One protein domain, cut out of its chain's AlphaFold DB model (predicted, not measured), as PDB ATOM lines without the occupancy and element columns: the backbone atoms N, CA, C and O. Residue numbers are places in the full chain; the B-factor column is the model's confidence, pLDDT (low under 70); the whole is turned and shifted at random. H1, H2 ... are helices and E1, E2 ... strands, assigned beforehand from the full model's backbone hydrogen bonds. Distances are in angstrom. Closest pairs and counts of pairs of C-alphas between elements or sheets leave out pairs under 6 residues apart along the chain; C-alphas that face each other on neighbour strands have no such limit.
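AT A GLANCE: This is residues 68 to 119 of the 351 residues of an uncharacterized protein of Streptomyces monashensis (UniProt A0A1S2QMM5). A small hairpin of two antiparallel strands, E1 and E2, has two helices packed on it: H1 mainly on E2, and H2 near the end of the hairpin where E1 begins and E2 ends. The helices touch each other at a steep angle, and a long stretch with no named element, residues 81 to 93, loops from the end of H1 to the start of E1. The printed part has 52 residues, with two named helices and two named strands in the order H1 E1 E2 H2, class mixed, helices and strands. It is compact, with a radius of gyration of the C-alphas of 9.6 A, and rounded, spanning 26 by 24 by 18 A.

HOW THE PARTS SIT: E1, residues 94 to 97, and E2, residues 103 to 108, form a hairpin, antiparallel at 156 degrees. N 96 and O 106 are 2.9 A apart and N 108 and O 94 2.8 A, both within hydrogen-bond range. H1, residues 68 to 80, has its closest C-alphas to E2 at Ala 72 and Gly 105, 3.9 A apart. H1 and E1 are near each other, with 5 pairs of C-alphas within 10 A. H2, residues 110 to 117, comes closest to E1 at the C-alphas of Glu 94 and Ala 112, 5.6 A apart. Its closest C-alphas to E2 are those of Leu 107 and Cys 113, 6.0 A apart. H1 and H2 touch, closest at the C-alphas of Ala 75 and Val 116, 5.7 A apart, and run the same way at a steep tilt of 65 degrees. Every O i to N i+4 pair is within hydrogen-bond range in H1, and 2 of 4 are in H2.

IN THESE COORDINATES: E2 measures 11.8 A from first to last C-alpha and E1 8.8 A. H1 begins at C-alpha 68 (14.494, 26.537, -25.045) and is 18.2 A long. H2, 10.0 A long, ends at C-alpha 117 (10.364, 30.925, -33.604).

THE WHOLE: The C-alphas farthest apart are those of Asp 81 and Leu 91, 26.7 A. The link from H1 to E1 is long; those from E1 to E2 and from E2 to H2 are tight. The printed part has no cut. The mean pLDDT of the printed part is 71.5, and residues 68 to 77, 91 to 92 and 104 to 109 are under 70.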
ATOM      1  N   ASN A  68      13.121  26.061 -24.873       43.88
ATOM      2  CA  ASN A  68      14.494  26.537 -25.045       43.88
ATOM      3  C   ASN A  68      15.444  25.551 -25.759       43.88
ATOM      4  O   ASN A  68      16.384  26.023 -26.381       43.88
ATOM      5  N   THR A  69      15.250  24.222 -25.718       39.22
ATOM      6  CA  THR A  69      16.274  23.268 -26.228       39.22
ATOM      7  C   THR A  69      16.171  22.987 -27.733       39.22
ATOM      8  O   THR A  69      17.179  23.025 -28.436       39.22
ATOM      9  N   ALA A  70      14.973  22.730 -28.265       47.09
ATOM     10  CA  ALA A  70      14.799  22.567 -29.714       47.09
ATOM     11  C   ALA A  70      14.980  23.903 -30.443       47.09
ATOM     12  O   ALA A  70      15.596  23.951 -31.506       47.09
ATOM     13  N   LEU A  71      14.515  24.995 -29.826       54.81
ATOM     14  CA  LEU A  71      14.761  26.345 -30.308       54.81
ATOM     15  C   LEU A  71      16.256  26.677 -30.265       54.81
ATOM     16  O   LEU A  71      16.755  27.286 -31.200       54.81
ATOM     17  N   ALA A  72      17.005  26.187 -29.269       56.22
ATOM     18  CA  ALA A  72      18.461  26.309 -29.239       56.22
ATOM     19  C   ALA A  72      19.149  25.595 -30.406       56.22
ATOM     20  O   ALA A  72      19.961  26.198 -31.110       56.22
ATOM     21  N   ALA A  73      18.808  24.327 -30.649       56.78
ATOM     22  CA  ALA A  73      19.353  23.579 -31.782       56.78
ATOM     23  C   ALA A  73      18.987  24.249 -33.117       56.78
ATOM     24  O   ALA A  73      19.831  24.393 -34.006       56.78
ATOM     25  N   PHE A  74      17.747  24.729 -33.234       63.97
ATOM     26  CA  PHE A  74      17.290  25.427 -34.423       63.97
ATOM     27  C   PHE A  74      17.958  26.788 -34.606       63.97
ATOM     28  O   PHE A  74      18.268  27.147 -35.735       63.97
ATOM     29  N   ALA A  75      18.245  27.520 -33.530       63.66
ATOM     30  CA  ALA A  75      18.964  28.786 -33.588       63.66
ATOM     31  C   ALA A  75      20.352  28.607 -34.214       63.66
ATOM     32  O   ALA A  75      20.745  29.389 -35.078       63.66
ATOM     33  N   VAL A  76      21.072  27.546 -33.835       65.50
ATOM     34  CA  VAL A  76      22.382  27.223 -34.422       65.50
ATOM     35  C   VAL A  76      22.252  26.928 -35.917       65.50
ATOM     36  O   VAL A  76      23.016  27.468 -36.715       65.50
ATOM     37  N   LEU A  77      21.280  26.099 -36.309       68.00
ATOM     38  CA  LEU A  77      21.049  25.752 -37.716       68.00
ATOM     39  C   LEU A  77      20.611  26.968 -38.540       68.00
ATOM     40  O   LEU A  77      21.200  27.264 -39.572       68.00
ATOM     41  N   ALA A  78      19.633  27.727 -38.053       71.31
ATOM     42  CA  ALA A  78      19.133  28.924 -38.711       71.31
ATOM     43  C   ALA A  78      20.216  29.995 -38.868       71.31
ATOM     44  O   ALA A  78      20.238  30.685 -39.883       71.31
ATOM     45  N   ALA A  79      21.126  30.126 -37.901       75.69
ATOM     46  CA  ALA A  79      22.253  31.040 -38.019       75.69
ATOM     47  C   ALA A  79      23.296  30.554 -39.033       75.69
ATOM     48  O   ALA A  79      23.802  31.355 -39.813       75.69
ATOM     49  N   ARG A  80      23.590  29.245 -39.064       76.88
ATOM     50  CA  ARG A  80      24.480  28.641 -40.072       76.88
ATOM     51  C   ARG A  80      23.948  28.824 -41.492       76.88
ATOM     52  O   ARG A  80      24.723  29.129 -42.390       76.88
ATOM     53  N   ASP A  81      22.637  28.701 -41.662       83.06
ATOM     54  CA  ASP A  81      21.957  28.866 -42.948       83.06
ATOM     55  C   ASP A  81      21.702  30.344 -43.312       83.06
ATOM     56  O   ASP A  81      21.064  30.630 -44.322       83.06
ATOM     57  N   GLY A  82      22.127  31.298 -42.472       83.44
ATOM     58  CA  GLY A  82      21.920  32.735 -42.690       83.44
ATOM     59  C   GLY A  82      20.467  33.212 -42.553       83.44
ATOM     60  O   GLY A  82      20.152  34.340 -42.924       83.44
ATOM     61  N   ARG A  83      19.570  32.380 -42.010       83.50
ATOM     62  CA  ARG A  83      18.147  32.703 -41.790       83.50
ATOM     63  C   ARG A  83      17.929  33.610 -40.579       83.50
ATOM     64  O   ARG A  83      16.935  34.328 -40.528       83.50
ATOM     65  N   ILE A  84      18.857  33.593 -39.623       82.62
ATOM     66  CA  ILE A  84      18.921  34.543 -38.507       82.62
ATOM     67  C   ILE A  84      20.357  35.037 -38.325       82.62
ATOM     68  O   ILE A  84      21.313  34.394 -38.758       82.62
ATOM     69  N   SER A  85      20.530  36.163 -37.640       83.00
ATOM     70  CA  SER A  85      21.852  36.654 -37.244       83.00
ATOM     71  C   SER A  85      21.808  37.210 -35.822       83.00
ATOM     72  O   SER A  85      20.834  37.892 -35.478       83.00
ATOM     73  N   PRO A  86      22.840  36.952 -34.992       79.56
ATOM     74  CA  PRO A  86      22.998  37.621 -33.708       79.56
ATOM     75  C   PRO A  86      22.983  39.133 -33.892       79.56
ATOM     76  O   PRO A  86      23.671  39.679 -34.753       79.56
ATOM     77  N   ARG A  87      22.179  39.815 -33.082       82.12
ATOM     78  CA  ARG A  87      22.051  41.270 -33.100       82.12
ATOM     79  C   ARG A  87      21.761  41.785 -31.694       82.12
ATOM     80  O   ARG A  87      21.247  41.020 -30.880       82.12
ATOM     81  N   PRO A  88      22.050  43.060 -31.398       79.31
ATOM     82  CA  PRO A  88      21.623  43.663 -30.144       79.31
ATOM     83  C   PRO A  88      20.096  43.650 -30.028       79.31
ATOM     84  O   PRO A  88      19.395  44.061 -30.956       79.31
ATOM     85  N   PHE A  89      19.592  43.220 -28.874       78.00
ATOM     86  CA  PHE A  89      18.186  43.346 -28.496       78.00
ATOM     87  C   PHE A  89      18.037  44.363 -27.352       78.00
ATOM     88  O   PHE A  89      19.003  44.701 -26.664       78.00
ATOM     89  N   GLY A  90      16.820  44.869 -27.144       72.44
ATOM     90  CA  GLY A  90      16.479  45.632 -25.940       72.44
ATOM     91  C   GLY A  90      16.260  44.720 -24.724       72.44
ATOM     92  O   GLY A  90      16.065  43.520 -24.877       72.44
ATOM     93  N   LEU A  91      16.265  45.300 -23.516       63.16
ATOM     94  CA  LEU A  91      15.779  44.668 -22.271       63.16
ATOM     95  C   LEU A  91      16.384  43.291 -21.912       63.16
ATOM     96  O   LEU A  91      15.701  42.431 -21.374       63.16
ATOM     97  N   GLY A  92      17.684  43.087 -22.137       65.19
ATOM     98  CA  GLY A  92      18.380  41.891 -21.639       65.19
ATOM     99  C   GLY A  92      18.145  40.615 -22.449       65.19
ATOM    100  O   GLY A  92      18.622  39.565 -22.031       65.19
ATOM    101  N   SER A  93      17.473  40.700 -23.604       73.88
ATOM    102  CA  SER A  93      17.423  39.581 -24.547       73.88
ATOM    103  C   SER A  93      18.743  39.405 -25.298       73.88
ATOM    104  O   SER A  93      19.410  40.382 -25.643       73.88
ATOM    105  N   GLU A  94      19.122  38.160 -25.577       73.88
ATOM    106  CA  GLU A  94      20.402  37.841 -26.213       73.88
ATOM    107  C   GLU A  94      20.367  36.487 -26.937       73.88
ATOM    108  O   GLU A  94      19.810  35.511 -26.438       73.88
ATOM    109  N   ILE A  95      21.020  36.416 -28.102       77.06
ATOM    110  CA  ILE A  95      21.463  35.145 -28.690       77.06
ATOM    111  C   ILE A  95      22.910  34.956 -28.259       77.06
ATOM    112  O   ILE A  95      23.800  35.637 -28.774       77.06
ATOM    113  N   VAL A  96      23.145  34.060 -27.303       72.25
ATOM    114  CA  VAL A  96      24.469  33.891 -26.706       72.25
ATOM    115  C   VAL A  96      25.401  33.265 -27.730       72.25
ATOM    116  O   VAL A  96      25.133  32.179 -28.259       72.25
ATOM    117  N   CYS A  97      26.506  33.952 -27.993       75.44
ATOM    118  CA  CYS A  97      27.520  33.525 -28.944       75.44
ATOM    119  C   CYS A  97      28.795  33.057 -28.236       75.44
ATOM    120  O   CYS A  97      29.094  33.482 -27.121       75.44
ATOM    121  N   ASP A  98      29.537  32.167 -28.890       75.19
ATOM    122  CA  ASP A  98      30.886  31.791 -28.481       75.19
ATOM    123  C   ASP A  98      31.906  32.904 -28.799       75.19
ATOM    124  O   ASP A  98      31.562  33.979 -29.297       75.19
ATOM    125  N   ALA A  99      33.184  32.648 -28.499       77.06
ATOM    126  CA  ALA A  99      34.269  33.607 -28.719       77.06
ATOM    127  C   ALA A  99      34.464  33.999 -30.198       77.06
ATOM    128  O   ALA A  99      34.994  35.075 -30.470       77.06
ATOM    129  N   ASP A 100      34.005  33.167 -31.135       78.25
ATOM    130  CA  ASP A 100      34.095  33.409 -32.576       78.25
ATOM    131  C   ASP A 100      32.832  34.095 -33.130       78.25
ATOM    132  O   ASP A 100      32.698  34.282 -34.343       78.25
ATOM    133  N   GLY A 101      31.877  34.456 -32.264       78.38
ATOM    134  CA  GLY A 101      30.615  35.083 -32.654       78.38
ATOM    135  C   GLY A 101      29.576  34.105 -33.212       78.38
ATOM    136  O   GLY A 101      28.596  34.546 -33.815       78.38
ATOM    137  N   ARG A 102      29.752  32.788 -33.029       75.00
ATOM    138  CA  ARG A 102      28.766  31.788 -33.464       75.00
ATOM    139  C   ARG A 102      27.729  31.544 -32.369       75.00
ATOM    140  O   ARG A 102      28.107  31.386 -31.211       75.00
ATOM    141  N   PRO A 103      26.429  31.441 -32.700       73.62
ATOM    142  CA  PRO A 103      25.410  31.101 -31.713       73.62
ATOM    143  C   PRO A 103      25.690  29.766 -31.034       73.62
ATOM    144  O   PRO A 103      25.894  28.750 -31.694       73.62
ATOM    145  N   THR A 104      25.629  29.770 -29.707       67.00
ATOM    146  CA  THR A 104      25.743  28.566 -28.867       67.00
ATOM    147  C   THR A 104      24.447  27.756 -28.828       67.00
ATOM    148  O   THR A 104      24.429  26.622 -28.356       67.00
ATOM    149  N   GLY A 105      23.349  28.357 -29.294       64.25
ATOM    150  CA  GLY A 105      21.987  27.868 -29.119       64.25
ATOM    151  C   GLY A 105      21.305  28.429 -27.871       64.25
ATOM    152  O   GLY A 105      20.084  28.441 -27.812       64.25
ATOM    153  N   LEU A 106      22.028  28.972 -26.890       67.62
ATOM    154  CA  LEU A 106      21.375  29.598 -25.741       67.62
ATOM    155  C   LEU A 106      20.694  30.917 -26.151       67.62
ATOM    156  O   LEU A 106      21.345  31.862 -26.601       67.62
ATOM    157  N   LEU A 107      19.373  30.963 -25.974       69.94
ATOM    158  CA  LEU A 107      18.525  32.133 -26.194       69.94
ATOM    159  C   LEU A 107      18.062  32.669 -24.839       69.94
ATOM    160  O   LEU A 107      17.531  31.916 -24.017       69.94
ATOM    161  N   LEU A 108      18.283  33.958 -24.608       66.31
ATOM    162  CA  LEU A 108      17.871  34.657 -23.399       66.31
ATOM    163  C   LEU A 108      16.729  35.612 -23.738       66.31
ATOM    164  O   LEU A 108      16.890  36.481 -24.596       66.31
ATOM    165  N   GLU A 109      15.620  35.463 -23.013       69.12
ATOM    166  CA  GLU A 109      14.418  36.305 -23.072       69.12
ATOM    167  C   GLU A 109      13.672  36.319 -24.429       69.12
ATOM    168  O   GLU A 109      14.158  35.867 -25.470       69.12
ATOM    169  N   ASP A 110      12.450  36.857 -24.409       72.25
ATOM    170  CA  ASP A 110      11.459  36.703 -25.484       72.25
ATOM    171  C   ASP A 110      11.915  37.210 -26.855       72.25
ATOM    172  O   ASP A 110      11.643  36.568 -27.866       72.25
ATOM    173  N   ALA A 111      12.620  38.345 -26.935       78.31
ATOM    174  CA  ALA A 111      12.977  38.918 -28.235       78.31
ATOM    175  C   ALA A 111      13.986  38.050 -29.010       78.31
ATOM    176  O   ALA A 111      13.976  38.047 -30.245       78.31
ATOM    177  N   ALA A 112      14.839  37.305 -28.298       72.06
ATOM    178  CA  ALA A 112      15.751  36.342 -28.906       72.06
ATOM    179  C   ALA A 112      14.998  35.077 -29.339       72.06
ATOM    180  O   ALA A 112      15.186  34.619 -30.468       72.06
ATOM    181  N   CYS A 113      14.106  34.559 -28.486       76.12
ATOM    182  CA  CYS A 113      13.259  33.406 -28.803       76.12
ATOM    183  C   CYS A 113      12.380  33.665 -30.036       76.12
ATOM    184  O   CYS A 113      12.413  32.886 -30.987       76.12
ATOM    185  N   ALA A 114      11.703  34.816 -30.086       78.38
ATOM    186  CA  ALA A 114      10.796  35.191 -31.170       78.38
ATOM    187  C   ALA A 114      11.478  35.226 -32.549       78.38
ATOM    188  O   ALA A 114      10.857  34.896 -33.561       78.38
ATOM    189  N   LEU A 115      12.764  35.602 -32.616       79.44
ATOM    190  CA  LEU A 115      13.516  35.590 -33.875       79.44
ATOM    191  C   LEU A 115      13.673  34.168 -34.423       79.44
ATOM    192  O   LEU A 115      13.598  33.963 -35.632       79.44
ATOM    193  N   VAL A 116      13.905  33.202 -33.538       73.12
ATOM    194  CA  VAL A 116      14.102  31.801 -33.911       73.12
ATOM    195  C   VAL A 116      12.761  31.121 -34.179       73.12
ATOM    196  O   VAL A 116      12.640  30.378 -35.147       73.12
ATOM    197  N   GLU A 117      11.728  31.429 -33.396       75.38
ATOM    198  CA  GLU A 117      10.364  30.925 -33.604       75.38
ATOM    199  C   GLU A 117       9.805  31.336 -34.972       75.38
ATOM    200  O   GLU A 117       9.143  30.544 -35.639       75.38
ATOM    201  N   ALA A 118      10.127  32.547 -35.442       81.81
ATOM    202  CA  ALA A 118       9.681  33.046 -36.743       81.81
ATOM    203  C   ALA A 118      10.175  32.207 -37.935       81.81
ATOM    204  O   ALA A 118       9.530  32.197 -38.983       81.81
ATOM    205  N   VAL A 119      11.309  31.517 -37.784       78.38
ATOM    206  CA  VAL A 119      11.920  30.689 -38.835       78.38
ATOM    207  C   VAL A 119      11.831  29.189 -38.549       78.38
ATOM    208  O   VAL A 119      12.230  28.394 -39.403       78.38
TER     209      VAL A 119